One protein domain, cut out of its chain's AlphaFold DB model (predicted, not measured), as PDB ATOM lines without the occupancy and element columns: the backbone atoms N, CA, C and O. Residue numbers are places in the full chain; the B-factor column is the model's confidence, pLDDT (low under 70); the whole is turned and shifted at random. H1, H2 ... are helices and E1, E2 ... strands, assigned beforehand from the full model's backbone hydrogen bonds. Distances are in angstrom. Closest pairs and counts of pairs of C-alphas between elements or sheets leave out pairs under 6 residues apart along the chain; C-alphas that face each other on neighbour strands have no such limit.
ATOM      1  N   GLY A 192     140.198 203.603 117.995       89.00
ATOM      2  CA  GLY A 192     139.048 204.226 117.338       89.00
ATOM      3  C   GLY A 192     138.017 203.260 116.744       89.00
ATOM      4  O   GLY A 192     137.000 203.733 116.238       89.00
ATOM      5  N   CYS A 193     138.235 201.946 116.848       90.50
ATOM      6  CA  CYS A 193     137.278 200.927 116.424       90.50
ATOM      7  C   CYS A 193     135.993 200.999 117.249       90.50
ATOM      8  O   CYS A 193     136.028 201.282 118.453       90.50
ATOM      9  N   SER A 194     134.870 200.715 116.599       93.88
ATOM     10  CA  SER A 194     133.566 200.635 117.247       93.88
ATOM     11  C   SER A 194     133.369 199.275 117.925       93.88
ATOM     12  O   SER A 194     133.951 198.265 117.518       93.88
ATOM     13  N   VAL A 195     132.568 199.266 118.986       95.38
ATOM     14  CA  VAL A 195     132.219 198.075 119.765       95.38
ATOM     15  C   VAL A 195     130.722 197.838 119.642       95.38
ATOM     16  O   VAL A 195     129.930 198.736 119.928       95.38
ATOM     17  N   TYR A 196     130.335 196.630 119.248       94.56
ATOM     18  CA  TYR A 196     128.946 196.226 119.064       94.56
ATOM     19  C   TYR A 196     128.527 195.337 120.225       94.56
ATOM     20  O   TYR A 196     129.070 194.254 120.413       94.56
ATOM     21  N   LEU A 197     127.570 195.801 121.017       94.75
ATOM     22  CA  LEU A 197     126.965 195.037 122.095       94.75
ATOM     23  C   LEU A 197     125.795 194.236 121.529       94.75
ATOM     24  O   LEU A 197     124.843 194.816 120.999       94.75
ATOM     25  N   VAL A 198     125.868 192.916 121.665       92.19
ATOM     26  CA  VAL A 198     124.829 191.980 121.233       92.19
ATOM     27  C   VAL A 198     124.330 191.151 122.418       92.19
ATOM     28  O   VAL A 198     125.070 190.864 123.362       92.19
ATOM     29  N   GLY A 199     123.055 190.787 122.388       86.25
ATOM     30  CA  GLY A 199     122.382 190.068 123.467       86.25
ATOM     31  C   GLY A 199     120.871 190.107 123.279       86.25
ATOM     32  O   GLY A 199     120.370 190.951 122.542       86.25
ATOM     33  N   LEU A 200     120.149 189.193 123.927       81.88
ATOM     34  CA  LEU A 200     118.698 189.064 123.768       81.88
ATOM     35  C   LEU A 200     117.963 190.019 124.713       81.88
ATOM     36  O   LEU A 200     118.201 189.998 125.920       81.88
ATOM     37  N   GLY A 201     117.052 190.819 124.170       69.38
ATOM     38  CA  GLY A 201     115.914 191.467 124.831       69.38
ATOM     39  C   GLY A 201     116.167 192.478 125.935       69.38
ATOM     40  O   GLY A 201     115.236 193.162 126.345       69.38
ATOM     41  N   SER A 202     117.380 192.568 126.472       78.69
ATOM     42  CA  SER A 202     117.564 193.138 127.800       78.69
ATOM     43  C   SER A 202     117.553 194.670 127.797       78.69
ATOM     44  O   SER A 202     118.467 195.278 127.226       78.69
ATOM     45  N   PRO A 203     116.621 195.333 128.516       81.25
ATOM     46  CA  PRO A 203     116.700 196.776 128.757       81.25
ATOM     47  C   PRO A 203     117.985 197.156 129.505       81.25
ATOM     48  O   PRO A 203     118.531 198.245 129.335       81.25
ATOM     49  N   LYS A 204     118.525 196.225 130.304       89.31
ATOM     50  CA  LYS A 204     119.769 196.414 131.053       89.31
ATOM     51  C   LYS A 204     120.972 196.585 130.123       89.31
ATOM     52  O   LYS A 204     121.844 197.397 130.425       89.31
ATOM     53  N   LEU A 205     120.987 195.915 128.965       90.81
ATOM     54  CA  LEU A 205     122.048 196.066 127.961       90.81
ATOM     55  C   LEU A 205     122.131 197.504 127.420       90.81
ATOM     56  O   LEU A 205     123.216 197.991 127.108       90.81
ATOM     57  N   GLU A 206     121.006 198.220 127.374       91.81
ATOM     58  CA  GLU A 206     120.976 199.636 127.001       91.81
ATOM     59  C   GLU A 206     121.692 200.516 128.027       91.81
ATOM     60  O   GLU A 206     122.508 201.373 127.676       91.81
ATOM     61  N   ALA A 207     121.424 200.276 129.313       93.69
ATOM     62  CA  ALA A 207     122.097 200.972 130.401       93.69
ATOM     63  C   ALA A 207     123.602 200.660 130.411       93.69
ATOM     64  O   ALA A 207     124.409 201.578 130.569       93.69
ATOM     65  N   VAL A 208     123.979 199.396 130.172       95.12
ATOM     66  CA  VAL A 208     125.381 198.974 130.005       95.12
ATOM     67  C   VAL A 208     126.038 199.773 128.885       95.12
ATOM     68  O   VAL A 208     127.067 200.399 129.121       95.12
ATOM     69  N   GLY A 209     125.435 199.830 127.696       95.75
ATOM     70  CA  GLY A 209     126.000 200.554 126.559       95.75
ATOM     71  C   GLY A 209     126.190 202.051 126.811       95.75
ATOM     72  O   GLY A 209     127.253 202.596 126.508       95.75
ATOM     73  N   ARG A 210     125.210 202.707 127.447       95.88
ATOM     74  CA  ARG A 210     125.288 204.133 127.814       95.88
ATOM     75  C   ARG A 210     126.381 204.425 128.840       95.88
ATOM     76  O   ARG A 210     127.074 205.435 128.726       95.88
ATOM     77  N   ILE A 211     126.522 203.587 129.866       95.81
ATOM     78  CA  ILE A 211     127.566 203.763 130.888       95.81
ATOM     79  C   ILE A 211     128.938 203.452 130.287       95.81
ATOM     80  O   ILE A 211     129.887 204.213 130.484       95.81
ATOM     81  N   PHE A 212     129.029 202.385 129.497       96.75
ATOM     82  CA  PHE A 212     130.260 201.969 128.844       96.75
ATOM     83  C   PHE A 212     130.813 203.052 127.914       96.75
ATOM     84  O   PHE A 212     131.983 203.414 128.029       96.75
ATOM     85  N   SER A 213     129.974 203.657 127.068       96.50
ATOM     86  CA  SER A 213     130.420 204.731 126.173       96.50
ATOM     87  C   SER A 213     130.921 205.965 126.927       96.50
ATOM     88  O   SER A 213     131.831 206.630 126.453       96.50
ATOM     89  N   ARG A 214     130.338 206.288 128.093       95.25
ATOM     90  CA  ARG A 214     130.754 207.435 128.922       95.25
ATOM     91  C   ARG A 214     132.111 207.216 129.580       95.25
ATOM     92  O   ARG A 214     132.845 208.180 129.768       95.25
ATOM     93  N   ARG A 215     132.431 205.967 129.931       93.62
ATOM     94  CA  ARG A 215     133.737 205.583 130.485       93.62
ATOM     95  C   ARG A 215     134.837 205.602 129.420       93.62
ATOM     96  O   ARG A 215     135.994 205.848 129.741       93.62
ATOM     97  N   LEU A 216     134.488 205.368 128.155       94.38
ATOM     98  CA  LEU A 216     135.432 205.392 127.042       94.38
ATOM     99  C   LEU A 216     135.688 206.827 126.529       94.38
ATOM    100  O   LEU A 216     134.754 207.522 126.114       94.38
ATOM    101  N   PRO A 217     136.951 207.291 126.461       88.88
ATOM    102  CA  PRO A 217     137.257 208.639 125.993       88.88
ATOM    103  C   PRO A 217     136.795 208.884 124.549       88.88
ATOM    104  O   PRO A 217     137.297 208.270 123.606       88.88
ATOM    105  N   LYS A 218     135.900 209.864 124.365       91.88
ATOM    106  CA  LYS A 218     135.378 210.315 123.057       91.88
ATOM    107  C   LYS A 218     134.512 209.284 122.319       91.88
ATOM    108  O   LYS A 218     134.298 209.454 121.119       91.88
ATOM    109  N   TYR A 219     134.020 208.249 123.001       95.50
ATOM    110  CA  TYR A 219     133.085 207.302 122.398       95.50
ATOM    111  C   TYR A 219     131.639 207.799 122.488       95.50
ATOM    112  O   TYR A 219     131.228 208.405 123.477       95.50
ATOM    113  N   ARG A 220     130.858 207.537 121.440       96.12
ATOM    114  CA  ARG A 220     129.413 207.817 121.391       96.12
ATOM    115  C   ARG A 220     128.615 206.539 121.592       96.12
ATOM    116  O   ARG A 220     129.113 205.460 121.289       96.12
ATOM    117  N   TYR A 221     127.386 206.664 122.078       97.06
ATOM    118  CA  TYR A 221     126.459 205.542 122.183       97.06
ATOM    119  C   TYR A 221     125.365 205.642 121.124       97.06
ATOM    120  O   TYR A 221     124.774 206.711 120.963       97.06
ATOM    121  N   TYR A 222     125.075 204.522 120.467       96.00
ATOM    122  CA  TYR A 222     123.949 204.366 119.552       96.00
ATOM    123  C   TYR A 222     123.174 203.097 119.903       96.00
ATOM    124  O   TYR A 222     123.766 202.054 120.170       96.00
ATOM    125  N   SER A 223     121.847 203.179 119.879       94.75
ATOM    126  CA  SER A 223     120.957 202.036 120.079       94.75
ATOM    127  C   SER A 223     120.187 201.791 118.793       94.75
ATOM    128  O   SER A 223     119.327 202.595 118.437       94.75
ATOM    129  N   VAL A 224     120.498 200.701 118.087       94.19
ATOM    130  CA  VAL A 224     119.790 200.336 116.850       94.19
ATOM    131  C   VAL A 224     118.284 200.175 117.105       94.19
ATOM    132  O   VAL A 224     117.524 200.785 116.359       94.19
ATOM    133  N   PRO A 225     117.818 199.501 118.179       92.88
ATOM    134  CA  PRO A 225     116.388 199.437 118.493       92.88
ATOM    135  C   PRO A 225     115.718 200.808 118.689       92.88
ATOM    136  O   PRO A 225     114.650 201.056 118.140       92.88
ATOM    137  N   GLU A 226     116.349 201.741 119.418       92.62
ATOM    138  CA  GLU A 226     115.769 203.085 119.616       92.62
ATOM    139  C   GLU A 226     115.704 203.864 118.295       92.62
ATOM    140  O   GLU A 226     114.722 204.555 118.018       92.62
ATOM    141  N   LEU A 227     116.736 203.730 117.457       93.94
ATOM    142  CA  LEU A 227     116.776 204.337 116.130       93.94
ATOM    143  C   LEU A 227     115.717 203.736 115.198       93.94
ATOM    144  O   LEU A 227     115.100 204.486 114.445       93.94
ATOM    145  N   MET A 228     115.464 202.424 115.269       93.69
ATOM    146  CA  MET A 228     114.396 201.750 114.518       93.69
ATOM    147  C   MET A 228     113.035 202.328 114.881       93.69
ATOM    148  O   MET A 228     112.336 202.828 114.003       93.69
ATOM    149  N   CYS A 229     112.706 202.353 116.171       92.62
ATOM    150  CA  CYS A 229     111.467 202.931 116.682       92.62
ATOM    151  C   CYS A 229     111.295 204.402 116.273       92.62
ATOM    152  O   CYS A 229     110.239 204.793 115.777       92.62
ATOM    153  N   SER A 230     112.341 205.220 116.431       91.50
ATOM    154  CA  SER A 230     112.309 206.640 116.060       91.50
ATOM    155  C   SER A 230     112.125 206.848 114.553       91.50
ATOM    156  O   SER A 230     111.388 207.743 114.131       91.50
ATOM    157  N   THR A 231     112.801 206.042 113.733       91.81
ATOM    158  CA  THR A 231     112.707 206.118 112.270       91.81
ATOM    159  C   THR A 231     111.319 205.694 111.816       91.81
ATOM    160  O   THR A 231     110.680 206.410 111.050       91.81
ATOM    161  N   TYR A 232     110.813 204.582 112.350       91.31
ATOM    162  CA  TYR A 232     109.479 204.083 112.052       91.31
ATOM    163  C   TYR A 232     108.390 205.102 112.414       91.31
ATOM    164  O   TYR A 232     107.558 205.421 111.574       91.31
ATOM    165  N   ALA A 233     108.457 205.721 113.599       89.12
ATOM    166  CA  ALA A 233     107.520 206.780 113.993       89.12
ATOM    167  C   ALA A 233     107.469 207.941 112.983       89.12
ATOM    168  O   ALA A 233     106.398 208.468 112.678       89.12
ATOM    169  N   THR A 234     108.635 208.312 112.445       87.88
ATOM    170  CA  THR A 234     108.765 209.380 111.445       87.88
ATOM    171  C   THR A 234     108.164 208.962 110.100       87.88
ATOM    172  O   THR A 234     107.475 209.754 109.459       87.88
ATOM    173  N   LEU A 235     108.399 207.718 109.671       88.00
ATOM    174  CA  LEU A 235     107.902 207.187 108.396       88.00
ATOM    175  C   LEU A 235     106.389 206.959 108.401       88.00
ATOM    176  O   LEU A 235     105.727 207.253 107.406       88.00
ATOM    177  N   SER A 236     105.831 206.508 109.523       85.50
ATOM    178  CA  SER A 236     104.397 206.240 109.677       85.50
ATOM    179  C   SER A 236     103.547 207.512 109.804       85.50
ATOM    180  O   SER A 236     102.335 207.432 109.991       85.50
ATOM    181  N   GLY A 237     104.160 208.697 109.684       80.12
ATOM    182  CA  GLY A 237     103.463 209.981 109.740       80.12
ATOM    183  C   GLY A 237     102.966 210.343 111.139       80.12
ATOM    184  O   GLY A 237     101.959 211.041 111.257       80.12
ATOM    185  N   GLY A 238     103.643 209.857 112.187       72.25
ATOM    186  CA  GLY A 238     103.333 210.214 113.568       72.25
ATOM    187  C   GLY A 238     103.403 211.727 113.792       72.25
ATOM    188  O   GLY A 238     104.201 212.427 113.164       72.25
ATOM    189  N   GLU A 239     102.551 212.242 114.680       68.38
ATOM    190  CA  GLU A 239     102.587 213.656 115.059       68.38
ATOM    191  C   GLU A 239     103.961 214.022 115.640       68.38
ATOM    192  O   GLU A 239     104.550 213.278 116.428       68.38
ATOM    193  N   GLU A 240     104.478 215.186 115.249       62.81
ATOM    194  CA  GLU A 240     105.767 215.695 115.711       62.81
ATOM    195  C   GLU A 240     105.742 215.852 117.246       62.81
ATOM    196  O   GLU A 240     104.994 216.663 117.790       62.81
ATOM    197  N   GLY A 241     106.530 215.036 117.954       64.62
ATOM    198  CA  GLY A 241     106.552 214.984 119.423       64.62
ATOM    199  C   GLY A 241     105.776 213.823 120.060       64.62
ATOM    200  O   GLY A 241     105.783 213.710 121.288       64.62
ATOM    201  N   ALA A 242     105.152 212.942 119.271       67.69
ATOM    202  CA  ALA A 242     104.635 211.672 119.774       67.69
ATOM    203  C   ALA A 242     105.780 210.799 120.316       67.69
ATOM    204  O   ALA A 242     106.885 210.778 119.766       67.69
ATOM    205  N   ALA A 243     105.521 210.079 121.411       75.44
ATOM    206  CA  ALA A 243     106.482 209.119 121.939       75.44
ATOM    207  C   ALA A 243     106.758 208.044 120.878       75.44
ATOM    208  O   ALA A 243     105.820 207.509 120.284       75.44
ATOM    209  N   ALA A 244     108.038 207.749 120.636       77.62
ATOM    210  CA  ALA A 244     108.408 206.671 119.729       77.62
ATOM    211  C   ALA A 244     107.801 205.346 120.234       77.62
ATOM    212  O   ALA A 244     107.821 205.106 121.448       77.62
ATOM    213  N   PRO A 245     107.264 204.504 119.332       84.31
ATOM    214  CA  PRO A 245     106.714 203.208 119.703       84.31
ATOM    215  C   PRO A 245     107.799 202.336 120.329       84.31
ATOM    216  O   PRO A 245     108.989 202.513 120.061       84.31
ATOM    217  N   MET A 246     107.404 201.373 121.153       86.44
ATOM    218  CA  MET A 246     108.333 200.361 121.640       86.44
ATOM    219  C   MET A 246     108.632 199.341 120.535       86.44
ATOM    220  O   MET A 246     107.891 199.210 119.562       86.44
ATOM    221  N   MET A 247     109.720 198.581 120.684       87.94
ATOM    222  CA  MET A 247     110.041 197.503 119.738       87.94
ATOM    223  C   MET A 247     108.931 196.448 119.653       87.94
ATOM    224  O   MET A 247     108.729 195.879 118.587       87.94
ATOM    225  N   SER A 248     108.200 196.208 120.747       86.38
ATOM    226  CA  SER A 248     107.026 195.326 120.755       86.38
ATOM    227  C   SER A 248     105.957 195.794 119.773       86.38
ATOM    228  O   SER A 248     105.479 194.999 118.974       86.38
ATOM    229  N   ASP A 249     105.654 197.093 119.773       87.62
ATOM    230  CA  ASP A 249     104.642 197.677 118.891       87.62
ATOM    231  C   ASP A 249     105.084 197.565 117.425       87.62
ATOM    232  O   ASP A 249     104.268 197.322 116.539       87.62
ATOM    233  N   LEU A 250     106.390 197.698 117.168       89.06
ATOM    234  CA  LEU A 250     106.964 197.516 115.837       89.06
ATOM    235  C   LEU A 250     106.830 196.065 115.348       89.06
ATOM    236  O   LEU A 250     106.472 195.855 114.194       89.06
ATOM    237  N   TYR A 251     107.079 195.071 116.209       88.00
ATOM    238  CA  TYR A 251     106.905 193.655 115.853       88.00
ATOM    239  C   TYR A 251     105.443 193.269 115.605       88.00
ATOM    240  O   TYR A 251     105.178 192.346 114.841       88.00
ATOM    241  N   GLU A 252     104.500 193.931 116.277       88.94
ATOM    242  CA  GLU A 252     103.067 193.707 116.067       88.94
ATOM    243  C   GLU A 252     102.553 194.395 114.799       88.94
ATOM    244  O   GLU A 252     101.656 193.873 114.133       88.94
ATOM    245  N   ALA A 253     103.104 195.566 114.468       89.75
ATOM    246  CA  ALA A 253     102.659 196.367 113.335       89.75
ATOM    247  C   ALA A 253     103.208 195.879 111.988       89.75
ATOM    248  O   ALA A 253     102.501 195.979 110.986       89.75
ATOM    249  N   GLU A 254     104.440 195.367 111.956       90.81
ATOM    250  CA  GLU A 254     105.161 195.077 110.715       90.81
ATOM    251  C   GLU A 254     105.622 193.611 110.630       90.81
ATOM    252  O   GLU A 254     106.020 193.016 111.637       90.81
ATOM    253  N   PRO A 255     105.636 193.004 109.427       90.50
ATOM    254  CA  PRO A 255     106.255 191.700 109.211       90.50
ATOM    255  C   PRO A 255     107.737 191.679 109.620       90.50
ATOM    256  O   PRO A 255     108.481 192.633 109.396       90.50
ATOM    257  N   MET A 256     108.213 190.544 110.148       87.50
ATOM    258  CA  MET A 256     109.600 190.404 110.627       87.50
ATOM    259  C   MET A 256     110.661 190.678 109.544       87.50
ATOM    260  O   MET A 256     111.740 191.189 109.854       87.50
ATOM    261  N   ASP A 257     110.370 190.377 108.277       88.62
ATOM    262  CA  ASP A 257     111.277 190.656 107.153       88.62
ATOM    263  C   ASP A 257     111.473 192.168 106.933       88.62
ATOM    264  O   ASP A 257     112.591 192.623 106.661       88.62
ATOM    265  N   ASP A 258     110.419 192.962 107.128       90.31
ATOM    266  CA  ASP A 258     110.465 194.422 107.010       90.31
ATOM    267  C   ASP A 258     111.200 195.040 108.206       90.31
ATOM    268  O   ASP A 258     112.073 195.896 108.032       90.31
ATOM    269  N   VAL A 259     110.954 194.524 109.417       90.56
ATOM    270  CA  VAL A 259     111.704 194.897 110.630       90.56
ATOM    271  C   VAL A 259     113.197 194.599 110.463       90.56
ATOM    272  O   VAL A 259     114.043 195.438 110.781       90.56
ATOM    273  N   THR A 260     113.535 193.437 109.901       89.25
ATOM    274  CA  THR A 260     114.919 193.035 109.612       89.25
ATOM    275  C   THR A 260     115.563 193.959 108.575       89.25
ATOM    276  O   THR A 260     116.713 194.375 108.738       89.25
ATOM    277  N   SER A 261     114.825 194.331 107.527       89.81
ATOM    278  CA  SER A 261     115.300 195.253 106.490       89.81
ATOM    279  C   SER A 261     115.571 196.652 107.053       89.81
ATOM    280  O   SER A 261     116.615 197.243 106.766       89.81
ATOM    281  N   LEU A 262     114.688 197.154 107.923       91.75
ATOM    282  CA  LEU A 262     114.885 198.414 108.643       91.75
ATOM    283  C   LEU A 262     116.108 198.351 109.570       91.75
ATOM    284  O   LEU A 262     116.938 199.262 109.561       91.75
ATOM    285  N   ALA A 263     116.248 197.265 110.337       91.69
ATOM    286  CA  ALA A 263     117.383 197.057 111.230       91.69
ATOM    287  C   ALA A 263     118.710 197.085 110.466       91.69
ATOM    288  O   ALA A 263     119.666 197.716 110.921       91.69
ATOM    289  N   ARG A 264     118.760 196.449 109.289       89.88
ATOM    290  CA  ARG A 264     119.933 196.450 108.410       89.88
ATOM    291  C   ARG A 264     120.262 197.855 107.912       89.88
ATOM    292  O   ARG A 264     121.389 198.296 108.095       89.88
ATOM    293  N   ALA A 265     119.281 198.582 107.379       90.62
ATOM    294  CA  ALA A 265     119.495 199.937 106.869       90.62
ATOM    295  C   ALA A 265     120.032 200.901 107.944       90.62
ATOM    296  O   ALA A 265     120.938 201.690 107.684       90.62
ATOM    297  N   ILE A 266     119.503 200.821 109.168       92.62
ATOM    298  CA  ILE A 266     119.977 201.635 110.296       92.62
ATOM    299  C   ILE A 266     121.367 201.196 110.741       92.62
ATOM    300  O   ILE A 266     122.222 202.033 111.021       92.62
ATOM    301  N   THR A 267     121.600 199.887 110.796       91.12
ATOM    302  CA  THR A 267     122.902 199.326 111.143       91.12
ATOM    303  C   THR A 267     123.965 199.820 110.157       91.12
ATOM    304  O   THR A 267     124.957 200.384 110.605       91.12
ATOM    305  N   ASP A 268     123.725 199.748 108.847       88.81
ATOM    306  CA  ASP A 268     124.645 200.241 107.810       88.81
ATOM    307  C   ASP A 268     124.990 201.733 107.989       88.81
ATOM    308  O   ASP A 268     126.144 202.131 107.823       88.81
ATOM    309  N   GLN A 269     124.027 202.567 108.399       90.06
ATOM    310  CA  GLN A 269     124.279 203.982 108.703       90.06
ATOM    311  C   GLN A 269     125.109 204.172 109.978       90.06
ATOM    312  O   GLN A 269     126.059 204.955 109.995       90.06
ATOM    313  N   VAL A 270     124.775 203.463 111.060       91.25
ATOM    314  CA  VAL A 270     125.466 203.603 112.352       91.25
ATOM    315  C   VAL A 270     126.922 203.138 112.261       91.25
ATOM    316  O   VAL A 270     127.796 203.707 112.916       91.25
ATOM    317  N   GLN A 271     127.210 202.146 111.419       88.00
ATOM    318  CA  GLN A 271     128.565 201.630 111.224       88.00
ATOM    319  C   GLN A 271     129.534 202.634 110.582       88.00
ATOM    320  O   GLN A 271     130.745 202.464 110.699       88.00
ATOM    321  N   GLN A 272     129.032 203.713 109.971       87.75
ATOM    322  CA  GLN A 272     129.873 204.788 109.430       87.75
ATOM    323  C   GLN A 272     130.573 205.597 110.538       87.75
ATOM    324  O   GLN A 272     131.584 206.270 110.299       87.75
ATOM    325  N   TYR A 273     130.064 205.543 111.774       88.06
ATOM    326  CA  TYR A 273     130.668 206.231 112.908       88.06
ATOM    327  C   TYR A 273     131.833 205.426 113.504       88.06
ATOM    328  O   TYR A 273     131.677 204.297 113.966       88.06
ATOM    329  N   THR A 274     133.002 206.062 113.598       89.38
ATOM    330  CA  THR A 274     134.113 205.592 114.447       89.38
ATOM    331  C   THR A 274     133.887 205.945 115.907       89.38
ATOM    332  O   THR A 274     133.194 206.920 116.213       89.38
ATOM    333  N   ARG A 275     134.587 205.244 116.807       92.81
ATOM    334  CA  ARG A 275     134.517 205.479 118.257       92.81
ATOM    335  C   ARG A 275     133.071 205.398 118.749       92.81
ATOM    336  O   ARG A 275     132.583 206.290 119.441       92.81
ATOM    337  N   ALA A 276     132.369 204.342 118.357       95.50
ATOM    338  CA  ALA A 276     130.995 204.109 118.767       95.50
ATOM    339  C   ALA A 276     130.884 202.858 119.642       95.50
ATOM    340  O   ALA A 276     131.538 201.849 119.398       95.50
ATOM    341  N   VAL A 277     130.035 202.932 120.661       96.94
ATOM    342  CA  VAL A 277     129.435 201.778 121.326       96.94
ATOM    343  C   VAL A 277     128.032 201.647 120.755       96.94
ATOM    344  O   VAL A 277     127.203 202.541 120.926       96.94
ATOM    345  N   VAL A 278     127.774 200.553 120.055       95.38
ATOM    346  CA  VAL A 278     126.519 200.326 119.342       95.38
ATOM    347  C   VAL A 278     125.804 199.153 119.987       95.38
ATOM    348  O   VAL A 278     126.322 198.043 119.981       95.38
ATOM    349  N   ARG A 279     124.608 199.366 120.535       94.19
ATOM    350  CA  ARG A 279     123.712 198.259 120.880       94.19
ATOM    351  C   ARG A 279     123.031 197.788 119.601       94.19
ATOM    352  O   ARG A 279     122.262 198.546 119.007       94.19
ATOM    353  N   SER A 280     123.315 196.553 119.202       92.19
ATOM    354  CA  SER A 280     122.659 195.917 118.061       92.19
ATOM    355  C   SER A 280     121.207 195.561 118.385       92.19
ATOM    356  O   SER A 280     120.829 195.402 119.549       92.19
ATOM    357  N   TRP A 281     120.402 195.413 117.337       91.12
ATOM    358  CA  TRP A 281     119.131 194.709 117.431       91.12
ATOM    359  C   TRP A 281     119.374 193.198 117.536       91.12
ATOM    360  O   TRP A 281     120.321 192.670 116.962       91.12
ATOM    361  N   GLU A 282     118.509 192.499 118.263       85.56
ATOM    362  CA  GLU A 282     118.676 191.086 118.634       85.56
ATOM    363  C   GLU A 282     118.702 190.143 117.430       85.56
ATOM    364  O   GLU A 282     119.317 189.084 117.501       85.56
ATOM    365  N   GLY A 283     118.054 190.536 116.329       82.31
ATOM    366  CA  GLY A 283     118.059 189.794 115.069       82.31
ATOM    367  C   GLY A 283     119.217 190.134 114.122       82.31
ATOM    368  O   GLY A 283     119.451 189.393 113.164       82.31
ATOM    369  N   SER A 284     119.985 191.194 114.400       68.50
ATOM    370  CA  SER A 284     121.152 191.615 113.610       68.50
ATOM    371  C   SER A 284     122.419 190.970 114.168       68.50
ATOM    372  O   SER A 284     122.934 191.426 115.191       68.50
ATOM    373  N   VAL A 285     122.904 189.881 113.554       60.12
ATOM    374  CA  VAL A 285     123.894 189.033 114.247       60.12
ATOM    375  C   VAL A 285     124.952 188.332 113.386       60.12
ATOM    376  O   VAL A 285     125.757 187.589 113.940       60.12
ATOM    377  N   SER A 286     125.054 188.512 112.064       66.12
ATOM    378  CA  SER A 286     126.249 187.936 111.422       66.12
ATOM    379  C   SER A 286     127.457 188.821 111.756       66.12
ATOM    380  O   SER A 286     127.429 190.028 111.545       66.12
ATOM    381  N   THR A 287     128.529 188.262 112.323       59.47
ATOM    382  CA  THR A 287     129.736 189.045 112.659       59.47
ATOM    383  C   THR A 287     130.409 189.645 111.427       59.47
ATOM    384  O   THR A 287     131.070 190.680 111.514       59.47
ATOM    385  N   SER A 288     130.172 189.057 110.250       62.81
ATOM    386  CA  SER A 288     130.504 189.666 108.963       62.81
ATOM    387  C   SER A 288     129.825 191.018 108.748       62.81
ATOM    388  O   SER A 288     130.440 191.878 108.113       62.81
ATOM    389  N   ASP A 289     128.641 191.238 109.319       69.69
ATOM    390  CA  ASP A 289     127.871 192.467 109.131       69.69
ATOM    391  C   ASP A 289     128.470 193.656 109.877       69.69
ATOM    392  O   ASP A 289     128.170 194.775 109.495       69.69
ATOM    393  N   PHE A 290     129.314 193.459 110.901       82.38
ATOM    394  CA  PHE A 290     129.768 194.552 111.768       82.38
ATOM    395  C   PHE A 290     131.195 195.039 111.486       82.38
ATOM    396  O   PHE A 290     132.141 194.261 111.338       82.38
ATOM    397  N   ALA A 291     131.365 196.358 111.475       84.56
ATOM    398  CA  ALA A 291     132.628 197.073 111.322       84.56
ATOM    399  C   ALA A 291     133.331 197.333 112.664       84.56
ATOM    400  O   ALA A 291     133.499 198.482 113.083       84.56
ATOM    401  N   GLY A 292     133.678 196.279 113.400       89.19
ATOM    402  CA  GLY A 292     134.366 196.406 114.685       89.19
ATOM    403  C   GLY A 292     134.263 195.152 115.538       89.19
ATOM    404  O   GLY A 292     134.013 194.072 115.014       89.19
ATOM    405  N   ILE A 293     134.471 195.308 116.846       91.75
ATOM    406  CA  ILE A 293     134.497 194.181 117.787       91.75
ATOM    407  C   ILE A 293     133.080 193.883 118.262       91.75
ATOM    408  O   ILE A 293     132.406 194.777 118.779       91.75
ATOM    409  N   VAL A 294     132.649 192.631 118.142       93.00
ATOM    410  CA  VAL A 294     131.332 192.181 118.597       93.00
ATOM    411  C   VAL A 294     131.439 191.548 119.982       93.00
ATOM    412  O   VAL A 294     132.163 190.577 120.191       93.00
ATOM    413  N   VAL A 295     130.692 192.086 120.942       94.50
ATOM    414  CA  VAL A 295     130.663 191.636 122.334       94.50
ATOM    415  C   VAL A 295     129.279 191.107 122.667       94.50
ATOM    416  O   VAL A 295     128.314 191.867 122.752       94.50
ATOM    417  N   ARG A 296     129.193 189.803 122.911       93.88
ATOM    418  CA  ARG A 296     128.004 189.160 123.461       93.88
ATOM    419  C   ARG A 296     128.020 189.266 124.979       93.88
ATOM    420  O   ARG A 296     128.952 188.776 125.614       93.88
ATOM    421  N   VAL A 297     126.970 189.837 125.564       92.94
ATOM    422  CA  VAL A 297     126.780 189.835 127.022       92.94
ATOM    423  C   VAL A 297     125.671 188.849 127.386       92.94
ATOM    424  O   VAL A 297     124.551 188.981 126.900       92.94
ATOM    425  N   VAL A 298     126.000 187.859 128.215       91.00
ATOM    426  CA  VAL A 298     125.130 186.733 128.601       91.00
ATOM    427  C   VAL A 298     124.769 186.832 130.078       91.00
ATOM    428  O   VAL A 298     125.613 187.211 130.885       91.00
ATOM    429  N   GLY A 299     123.545 186.453 130.439       86.31
ATOM    430  CA  GLY A 299     123.030 186.438 131.812       86.31
ATOM    431  C   GLY A 299     122.036 187.560 132.122       86.31
ATOM    432  O   GLY A 299     121.627 187.710 133.269       86.31
ATOM    433  N   MET A 300     121.647 188.352 131.120       83.75
ATOM    434  CA  MET A 300     120.692 189.467 131.241       83.75
ATOM    435  C   MET A 300     119.422 189.261 130.407       83.75
ATOM    436  O   MET A 300     118.627 190.192 130.250       83.75
ATOM    437  N   GLU A 301     119.275 188.086 129.807       80.75
ATOM    438  CA  GLU A 301     118.183 187.745 128.918       80.75
ATOM    439  C   GLU A 301     116.843 187.821 129.666       80.75
ATOM    440  O   GLU A 301     116.715 187.238 130.743       80.75
ATOM    441  N   PRO A 302     115.829 188.521 129.124       76.19
ATOM    442  CA  PRO A 302     114.504 188.503 129.724       76.19
ATOM    443  C   PRO A 302     113.899 187.105 129.599       76.19
ATOM    444  O   PRO A 302     114.260 186.356 128.686       76.19
ATOM    445  N   GLU A 303     112.932 186.781 130.453       71.31
ATOM    446  CA  GLU A 303     112.125 185.569 130.293       71.31
ATOM    447  C   GLU A 303     111.555 185.477 128.861       71.31
ATOM    448  O   GLU A 303     111.276 186.511 128.234       71.31
ATOM    449  N   PRO A 304     111.438 184.267 128.288       64.69
ATOM    450  CA  PRO A 304     110.898 184.095 126.948       64.69
ATOM    451  C   PRO A 304     109.459 184.626 126.887       64.69
ATOM    452  O   PRO A 304     108.597 184.255 127.684       64.69
ATOM    453  N   SER A 305     109.207 185.528 125.940       63.62
ATOM    454  CA  SER A 305     107.864 185.956 125.554       63.62
ATOM    455  C   SER A 305     107.289 184.963 124.550       63.62
ATOM    456  O   SER A 305     108.031 184.514 123.681       63.62
ATOM    457  N   SER A 306     105.988 184.684 124.602       60.72
ATOM    458  CA  SER A 306     105.335 183.803 123.629       60.72
ATOM    459  C   SER A 306     105.225 184.436 122.234       60.72
ATOM    460  O   SER A 306     105.089 185.652 122.094       60.72
ATOM    461  N   GLY A 307     105.221 183.598 121.192       68.44
ATOM    462  CA  GLY A 307     104.880 183.988 119.815       68.44
ATOM    463  C   GLY A 307     106.054 183.948 118.834       68.44
ATOM    464  O   GLY A 307     107.059 183.288 119.075       68.44
ATOM    465  N   ALA A 308     105.933 184.669 117.712       65.31
ATOM    466  CA  ALA A 308     106.906 184.643 116.608       65.31
ATOM    467  C   ALA A 308     108.333 185.068 117.014       65.31
ATOM    468  O   ALA A 308     109.315 184.651 116.402       65.31
ATOM    469  N   VAL A 309     108.459 185.879 118.068       71.69
ATOM    470  CA  VAL A 309     109.753 186.285 118.635       71.69
ATOM    471  C   VAL A 309     110.461 185.103 119.304       71.69
ATOM    472  O   VAL A 309     111.681 185.025 119.233       71.69
ATOM    473  N   GLU A 310     109.728 184.166 119.912       75.94
ATOM    474  CA  GLU A 310     110.302 182.993 120.586       75.94
ATOM    475  C   GLU A 310     110.981 182.046 119.591       75.94
ATOM    476  O   GLU A 310     112.131 181.663 119.791       75.94
ATOM    477  N   GLU A 311     110.313 181.749 118.472       71.88
ATOM    478  CA  GLU A 311     110.857 180.895 117.407       71.88
ATOM    479  C   GLU A 311     112.116 181.507 116.771       71.88
ATOM    480  O   GLU A 311     113.092 180.809 116.492       71.88
ATOM    481  N   ALA A 312     112.139 182.832 116.587       77.94
ATOM    482  CA  ALA A 312     113.303 183.535 116.053       77.94
ATOM    483  C   ALA A 312     114.473 183.607 117.055       77.94
ATOM    484  O   ALA A 312     115.642 183.669 116.657       77.94
ATOM    485  N   ARG A 313     114.172 183.568 118.358       80.44
ATOM    486  CA  ARG A 313     115.130 183.795 119.446       80.44
ATOM    487  C   ARG A 313     116.214 182.727 119.530       80.44
ATOM    488  O   ARG A 313     117.364 183.074 119.805       80.44
ATOM    489  N   GLU A 314     115.887 181.461 119.279       78.69
ATOM    490  CA  GLU A 314     116.888 180.384 119.242       78.69
ATOM    491  C   GLU A 314     117.912 180.622 118.126       78.69
ATOM    492  O   GLU A 314     119.122 180.594 118.368       78.69
ATOM    493  N   GLY A 315     117.437 180.977 116.927       81.81
ATOM    494  CA  GLY A 315     118.302 181.311 115.796       81.81
ATOM    495  C   GLY A 315     119.171 182.548 116.054       81.81
ATOM    496  O   GLY A 315     120.323 182.608 115.621       81.81
ATOM    497  N   TRP A 316     118.664 183.537 116.790       86.25
ATOM    498  CA  TRP A 316     119.459 184.696 117.207       86.25
ATOM    499  C   TRP A 316     120.520 184.325 118.241       86.25
ATOM    500  O   TRP A 316     121.665 184.759 118.130       86.25
ATOM    501  N   ALA A 317     120.175 183.498 119.230       82.75
ATOM    502  CA  ALA A 317     121.110 183.028 120.249       82.75
ATOM    503  C   ALA A 317     122.282 182.243 119.641       82.75
ATOM    504  O   ALA A 317     123.431 182.443 120.049       82.75
ATOM    505  N   GLU A 318     122.003 181.394 118.647       84.31
ATOM    506  CA  GLU A 318     123.031 180.669 117.899       84.31
ATOM    507  C   GLU A 318     123.960 181.641 117.172       84.31
ATOM    508  O   GLU A 318     125.176 181.575 117.345       84.31
ATOM    509  N   LYS A 319     123.416 182.612 116.434       84.12
ATOM    510  CA  LYS A 319     124.247 183.608 115.745       84.12
ATOM    511  C   LYS A 319     125.067 184.449 116.726       84.12
ATOM    512  O   LYS A 319     126.234 184.722 116.458       84.12
ATOM    513  N   HIS A 320     124.512 184.804 117.889       86.50
ATOM    514  CA  HIS A 320     125.224 185.576 118.914       86.50
ATOM    515  C   HIS A 320     126.474 184.840 119.415       86.50
ATOM    516  O   HIS A 320     127.428 185.486 119.845       86.50
ATOM    517  N   SER A 321     126.503 183.504 119.344       85.25
ATOM    518  CA  SER A 321     127.679 182.708 119.718       85.25
ATOM    519  C   SER A 321     128.910 182.967 118.844       85.25
ATOM    520  O   SER A 321     130.022 182.696 119.287       85.25
ATOM    521  N   ALA A 322     128.733 183.543 117.650       86.69
ATOM    522  CA  ALA A 322     129.826 183.906 116.758       86.69
ATOM    523  C   ALA A 322     130.540 185.215 117.150       86.69
ATOM    524  O   ALA A 322     131.496 185.589 116.473       86.69
ATOM    525  N   ALA A 323     130.084 185.919 118.196       90.75
ATOM    526  CA  ALA A 323     130.699 187.156 118.678       90.75
ATOM    527  C   ALA A 323     132.187 186.980 119.030       90.75
ATOM    528  O   ALA A 323     132.602 185.938 119.537       90.75
ATOM    529  N   ASP A 324     132.979 188.034 118.820       90.88
ATOM    530  CA  ASP A 324     134.418 188.042 119.107       90.88
ATOM    531  C   ASP A 324     134.720 187.815 120.593       90.88
ATOM    532  O   ASP A 324     135.658 187.101 120.954       90.88
ATOM    533  N   VAL A 325     133.911 188.432 121.458       93.50
ATOM    534  CA  VAL A 325     134.035 188.354 122.914       93.50
ATOM    535  C   VAL A 325     132.699 187.946 123.506       93.50
ATOM    536  O   VAL A 325     131.670 188.542 123.203       93.50
ATOM    537  N   THR A 326     132.714 186.956 124.397       94.81
ATOM    538  CA  THR A 326     131.549 186.598 125.212       94.81
ATOM    539  C   THR A 326     131.838 186.917 126.672       94.81
ATOM    540  O   THR A 326     132.849 186.481 127.217       94.81
ATOM    541  N   VAL A 327     130.942 187.677 127.299       95.00
ATOM    542  CA  VAL A 327     131.029 188.095 128.700       95.00
ATOM    543  C   VAL A 327     129.807 187.561 129.432       95.00
ATOM    544  O   VAL A 327     128.690 188.016 129.197       95.00
ATOM    545  N   SER A 328     130.024 186.594 130.317       93.81
ATOM    546  CA  SER A 328     128.975 186.060 131.186       93.81
ATOM    547  C   SER A 328     128.905 186.874 132.472       93.81
ATOM    548  O   SER A 328     129.926 187.069 133.132       93.81
ATOM    549  N   VAL A 329     127.711 187.338 132.830       92.44
ATOM    550  CA  VAL A 329     127.459 188.121 134.044       92.44
ATOM    551  C   VAL A 329     126.312 187.532 134.852       92.44
ATOM    552  O   VAL A 329     125.469 186.808 134.330       92.44
ATOM    553  N   GLU A 330     126.276 187.845 136.143       89.44
ATOM    554  CA  GLU A 330     125.142 187.489 136.994       89.44
ATOM    555  C   GLU A 330     123.945 188.398 136.682       89.44
ATOM    556  O   GLU A 330     124.100 189.607 136.485       89.44
ATOM    557  N   THR A 331     122.738 187.832 136.675       82.38
ATOM    558  CA  THR A 331     121.499 188.541 136.306       82.38
ATOM    559  C   THR A 331     121.259 189.789 137.150       82.38
ATOM    560  O   THR A 331     120.932 190.853 136.616       82.38
ATOM    561  N   GLU A 332     121.554 189.708 138.446       87.25
ATOM    562  CA  GLU A 332     121.372 190.797 139.411       87.25
ATOM    563  C   GLU A 332     122.614 191.687 139.588       87.25
ATOM    564  O   GLU A 332     122.595 192.617 140.393       87.25
ATOM    565  N   ALA A 333     123.690 191.466 138.821       90.25
ATOM    566  CA  ALA A 333     124.908 192.261 138.957       90.25
ATOM    567  C   ALA A 333     124.639 193.759 138.698       90.25
ATOM    568  O   ALA A 333     123.910 194.099 137.755       90.25
ATOM    569  N   PRO A 334     125.233 194.680 139.474       92.94
ATOM    570  CA  PRO A 334     125.169 196.107 139.184       92.94
ATOM    571  C   PRO A 334     125.647 196.416 137.759       92.94
ATOM    572  O   PRO A 334     126.638 195.863 137.285       92.94
ATOM    573  N   THR A 335     124.971 197.340 137.069       93.75
ATOM    574  CA  THR A 335     125.299 197.695 135.675       93.75
ATOM    575  C   THR A 335     126.761 198.111 135.509       93.75
ATOM    576  O   THR A 335     127.383 197.786 134.503       93.75
ATOM    577  N   ASP A 336     127.330 198.793 136.503       93.00
ATOM    578  CA  ASP A 336     128.729 199.213 136.468       93.00
ATOM    579  C   ASP A 336     129.714 198.036 136.543       93.00
ATOM    580  O   ASP A 336     130.744 198.045 135.869       93.00
ATOM    581  N   ASP A 337     129.372 196.988 137.295       94.38
ATOM    582  CA  ASP A 337     130.182 195.771 137.395       94.38
ATOM    583  C   ASP A 337     130.146 194.987 136.078       94.38
ATOM    584  O   ASP A 337     131.175 194.492 135.619       94.38
ATOM    585  N   ILE A 338     128.985 194.959 135.417       95.31
ATOM    586  CA  ILE A 338     128.825 194.382 134.074       95.31
ATOM    587  C   ILE A 338     129.683 195.144 133.062       95.31
ATOM    588  O   ILE A 338     130.411 194.531 132.283       95.31
ATOM    589  N   VAL A 339     129.649 196.481 133.088       96.50
ATOM    590  CA  VAL A 339     130.497 197.311 132.218       96.50
ATOM    591  C   VAL A 339     131.974 197.026 132.471       96.50
ATOM    592  O   VAL A 339     132.744 196.888 131.523       96.50
ATOM    593  N   PHE A 340     132.384 196.886 133.730       96.12
ATOM    594  CA  PHE A 340     133.768 196.560 134.052       96.12
ATOM    595  C   PHE A 340     134.173 195.154 133.585       96.12
ATOM    596  O   PHE A 340     135.288 194.974 133.092       96.12
ATOM    597  N   ALA A 341     133.272 194.171 133.669       96.31
ATOM    598  CA  ALA A 341     133.486 192.841 133.103       96.31
ATOM    599  C   ALA A 341     133.657 192.898 131.575       96.31
ATOM    600  O   ALA A 341     134.570 192.272 131.037       96.31
ATOM    601  N   VAL A 342     132.852 193.715 130.884       96.88
ATOM    602  CA  VAL A 342     132.994 193.968 129.440       96.88
ATOM    603  C   VAL A 342     134.344 194.604 129.111       96.88
ATOM    604  O   VAL A 342     135.029 194.139 128.200       96.88
ATOM    605  N   VAL A 343     134.765 195.616 129.874       97.19
ATOM    606  CA  VAL A 343     136.069 196.275 129.695       97.19
ATOM    607  C   VAL A 343     137.215 195.269 129.814       97.19
ATOM    608  O   VAL A 343     138.089 195.228 128.949       97.19
ATOM    609  N   LYS A 344     137.199 194.433 130.858       96.81
ATOM    610  CA  LYS A 344     138.214 193.392 131.065       96.81
ATOM    611  C   LYS A 344     138.220 192.362 129.940       96.81
ATOM    612  O   LYS A 344     139.281 192.090 129.389       96.81
ATOM    613  N   GLY A 345     137.049 191.843 129.571       96.50
ATOM    614  CA  GLY A 345     136.922 190.852 128.502       96.50
ATOM    615  C   GLY A 345     137.468 191.361 127.166       96.50
ATOM    616  O   GLY A 345     138.178 190.637 126.472       96.50
ATOM    617  N   LEU A 346     137.210 192.631 126.836       96.25
ATOM    618  CA  LEU A 346     137.758 193.275 125.642       96.25
ATOM    619  C   LEU A 346     139.279 193.443 125.702       96.25
ATOM    620  O   LEU A 346     139.956 193.130 124.725       96.25
ATOM    621  N   LEU A 347     139.824 193.916 126.826       95.75
ATOM    622  CA  LEU A 347     141.273 194.070 126.992       95.75
ATOM    623  C   LEU A 347     142.002 192.731 126.853       95.75
ATOM    624  O   LEU A 347     142.942 192.629 126.068       95.75
ATOM    625  N   GLU A 348     141.529 191.692 127.544       95.81
ATOM    626  CA  GLU A 348     142.101 190.344 127.449       95.81
ATOM    627  C   GLU A 348     142.025 189.786 126.027       95.81
ATOM    628  O   GLU A 348     142.943 189.113 125.556       95.81
ATOM    629  N   PHE A 349     140.918 190.046 125.330       93.88
ATOM    630  CA  PHE A 349     140.749 189.614 123.954       93.88
ATOM    631  C   PHE A 349     141.727 190.315 123.005       93.88
ATOM    632  O   PHE A 349     142.355 189.641 122.188       93.88
ATOM    633  N   ILE A 350     141.899 191.634 123.132       93.12
ATOM    634  CA  ILE A 350     142.848 192.410 122.318       93.12
ATOM    635  C   ILE A 350     144.285 191.954 122.590       93.12
ATOM    636  O   ILE A 350     145.045 191.742 121.646       93.12
ATOM    637  N   GLU A 351     144.646 191.739 123.857       92.94
ATOM    638  CA  GLU A 351     145.975 191.261 124.249       92.94
ATOM    639  C   GLU A 351     146.290 189.884 123.645       92.94
ATOM    640  O   GLU A 351     147.387 189.660 123.133       92.94
ATOM    641  N   LYS A 352     145.309 188.973 123.632       93.06
ATOM    642  CA  LYS A 352     145.442 187.640 123.016       93.06
ATOM    643  C   LYS A 352     145.436 187.673 121.484       93.06
ATOM    644  O   LYS A 352     145.861 186.701 120.863       93.06
ATOM    645  N   ASN A 353     144.957 188.755 120.864       89.69
ATOM    646  CA  ASN A 353     144.760 188.868 119.415       89.69
ATOM    647  C   ASN A 353     145.321 190.189 118.841       89.69
ATOM    648  O   ASN A 353     144.581 190.935 118.190       89.69
ATOM    649  N   PRO A 354     146.625 190.489 119.001       81.75
ATOM    650  CA  PRO A 354     147.182 191.792 118.633       81.75
ATOM    651  C   PRO A 354     147.038 192.122 117.136       81.75
ATOM    652  O   PRO A 354     146.861 193.286 116.788       81.75
ATOM    653  N   GLY A 355     147.052 191.110 116.256       78.81
ATOM    654  CA  GLY A 355     146.880 191.289 114.807       78.81
ATOM    655  C   GLY A 355     145.451 191.638 114.373       78.81
ATOM    656  O   GLY A 355     145.272 192.367 113.402       78.81
ATOM    657  N   LYS A 356     144.427 191.201 115.122       79.44
ATOM    658  CA  LYS A 356     143.021 191.477 114.775       79.44
ATOM    659  C   LYS A 356     142.639 192.943 114.972       79.44
ATOM    660  O   LYS A 356     141.770 193.454 114.275       79.44
ATOM    661  N   SER A 357     143.325 193.642 115.881       73.12
ATOM    662  CA  SER A 357     143.135 195.081 116.106       73.12
ATOM    663  C   SER A 357     143.327 195.898 114.825       73.12
ATOM    664  O   SER A 357     142.544 196.808 114.548       73.12
ATOM    665  N   ASP A 358     144.339 195.554 114.026       79.19
ATOM    666  CA  ASP A 358     144.620 196.256 112.775       79.19
ATOM    667  C   ASP A 358     143.640 195.849 111.661       79.19
ATOM    668  O   ASP A 358     143.268 196.691 110.842       79.19
ATOM    669  N   GLU A 359     143.146 194.606 111.667       81.19
ATOM    670  CA  GLU A 359     142.086 194.144 110.758       81.19
ATOM    671  C   GLU A 359     140.767 194.890 110.997       81.19
ATOM    672  O   GLU A 359     140.174 195.409 110.050       81.19
ATOM    673  N   TRP A 360     140.320 195.014 112.253       77.81
ATOM    674  CA  TRP A 360     139.091 195.750 112.581       77.81
ATOM    675  C   TRP A 360     139.197 197.222 112.222       77.81
ATOM    676  O   TRP A 360     138.252 197.790 111.675       77.81
ATOM    677  N   LYS A 361     140.357 197.827 112.495       80.62
ATOM    678  CA  LYS A 361     140.609 199.211 112.118       80.62
ATOM    679  C   LYS A 361     140.568 199.378 110.604       80.62
ATOM    680  O   LYS A 361     139.896 200.275 110.120       80.62
ATOM    681  N   SER A 362     141.211 198.478 109.863       83.50
ATOM    682  CA  SER A 362     141.199 198.511 108.398       83.50
ATOM    683  C   SER A 362     139.786 198.345 107.834       83.50
ATOM    684  O   SER A 362     139.422 199.055 106.904       83.50
ATOM    685  N   LYS A 363     138.965 197.456 108.414       79.62
ATOM    686  CA  LYS A 363     137.555 197.281 108.024       79.62
ATOM    687  C   LYS A 363     136.731 198.540 108.305       79.62
ATOM    688  O   LYS A 363     135.952 198.956 107.451       79.62
ATOM    689  N   ALA A 364     136.912 199.151 109.476       76.25
ATOM    690  CA  ALA A 364     136.238 200.396 109.836       76.25
ATOM    691  C   ALA A 364     136.656 201.554 108.911       76.25
ATOM    692  O   ALA A 364     135.796 202.243 108.371       76.25
ATOM    693  N   ASP A 365     137.958 201.721 108.665       83.12
ATOM    694  CA  ASP A 365     138.503 202.760 107.785       83.12
ATOM    695  C   ASP A 365     138.029 202.566 106.328       83.12
ATOM    696  O   ASP A 365     137.688 203.539 105.653       83.12
ATOM    697  N   ALA A 366     137.943 201.319 105.844       82.12
ATOM    698  CA  ALA A 366     137.426 201.001 104.510       82.12
ATOM    699  C   ALA A 366     135.948 201.388 104.356       82.12
ATOM    700  O   ALA A 366     135.584 202.057 103.391       82.12
ATOM    701  N   LEU A 367     135.108 201.052 105.338       74.00
ATOM    702  CA  LEU A 367     133.692 201.421 105.315       74.00
ATOM    703  C   LEU A 367     133.477 202.934 105.407       74.00
ATOM    704  O   LEU A 367     132.533 203.452 104.816       74.00
ATOM    705  N   GLN A 368     134.364 203.665 106.084       73.50
ATOM    706  CA  GLN A 368     134.334 205.129 106.060       73.50
ATOM    707  C   GLN A 368     134.721 205.705 104.699       73.50
ATOM    708  O   GLN A 368     134.115 206.679 104.254       73.50
ATOM    709  N   ALA A 369     135.710 205.109 104.032       76.44
ATOM    710  CA  ALA A 369     136.105 205.524 102.693       76.44
ATOM    711  C   ALA A 369     134.987 205.269 101.666       76.44
ATOM    712  O   ALA A 369     134.744 206.112 100.805       76.44
ATOM    713  N   GLU A 370     134.276 204.145 101.782       70.94
ATOM    714  CA  GLU A 370     133.152 203.789 100.908       70.94
ATOM    715  C   GLU A 370     131.886 204.605 101.220       70.94
ATOM    716  O   GLU A 370     131.230 205.109 100.303       70.94
ATOM    717  N   GLY A 371     131.569 204.807 102.504       57.84
ATOM    718  CA  GLY A 371     130.382 205.532 102.972       57.84
ATOM    719  C   GLY A 371     130.377 207.030 102.653       57.84
ATOM    720  O   GLY A 371     129.324 207.663 102.699       57.84
TER     721      GLY A 371
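This is residues 192 to 371 of the 376 residues of an uncharacterized protein of Emiliania huxleyi (UniProt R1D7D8). A twisted sheet of five parallel strands has helices H1 and H6 over one face, while H4 and H5 reach the sheet only with residues 266 to 270 and 316 to 320. H2, H3 and H4 cluster at one end of the domain, and H6 and H7 make a corner towards the other. The printed part has 180 residues with seven named helices and five named strands, in the order E1 H1 E2 H2 H3 H4 E3 E4 H5 E5 H6 H7. The sheet's order is E2 E3 E1 E4 E5 and the class is mixed; the whole is compact, with a radius of gyration of the C-alphas of 16.2 A and spans of 47 by 40 by 29 A.

E1, residues 194 to 198, H1, residues 203 to 215, and E2, residues 220 to 223, form a split strand-helix-strand unit, two parallel strands joined through a helix, with E3, residues 276 to 279, between them; its crossover is right-handed. N 195 and O 276 are 2.8 A apart, within hydrogen-bond range, as are N 277 and O 220, 2.8 A. H1 is on the sheet, over E3, at a height of 7.6 A; it runs along the strands, at 4 degrees to E3 on the local plane. H2, residues 224 to 235, H3, residues 247 to 253, and H4, residues 256 to 270, lie in the unit from E2 to E3. H2 touches H3 at a steep tilt of 42 degrees, closest at the C-alphas of Cys 229 and Met 247, 6.4 A. With residues 224 to 228 alone H2 touches H4, closest at the C-alphas of Met 228 and Ala 263, 6.5 A; at 73 degrees they are only just about perpendicular. E4, residues 292 to 298, H5, residues 308 to 320, and E5, residues 325 to 328, form a unit with a right-handed crossover. N 196 and O 293 are 2.8 A apart, and N 296 and O 325 2.8 A. H4 and H5 only graze the sheet. H6, residues 335 to 352, is on the same face as H1, over E4 and E5, at a height of 8.5 A. With residues 335 to 339 alone H6 touches H1 at a steep tilt of 64 degrees, closest at the C-alphas of Phe 212 and Val 339, 5.8 A. H7, residues 354 to 371, is on the sheet too; its closest C-alphas to E4 are those of Trp 360 and Gly 292, 5.2 A. Every O i to N i+4 pair is within range in H2, H3, H4 and H6, but 8 of 9 in H1, 7 of 9 in H5 and 12 of 14 in H7.

E1 begins at C-alpha 194, (133.566, 200.635, 117.247). H4 is 20.7 A long, E4 19.3 A, H6 25.8 A and H7 26.8 A, ending at C-alpha 371, (130.382, 205.532, 102.972).

The C-alphas farthest apart, of Glu 239 and Lys 352, are 50.8 A apart. The printed part has no cut; the links H2 to H3 and E3 to E4 are long. Confidence is under 70 at residues 201, 239 to 242, 284 to 289, 304 to 308 and 371.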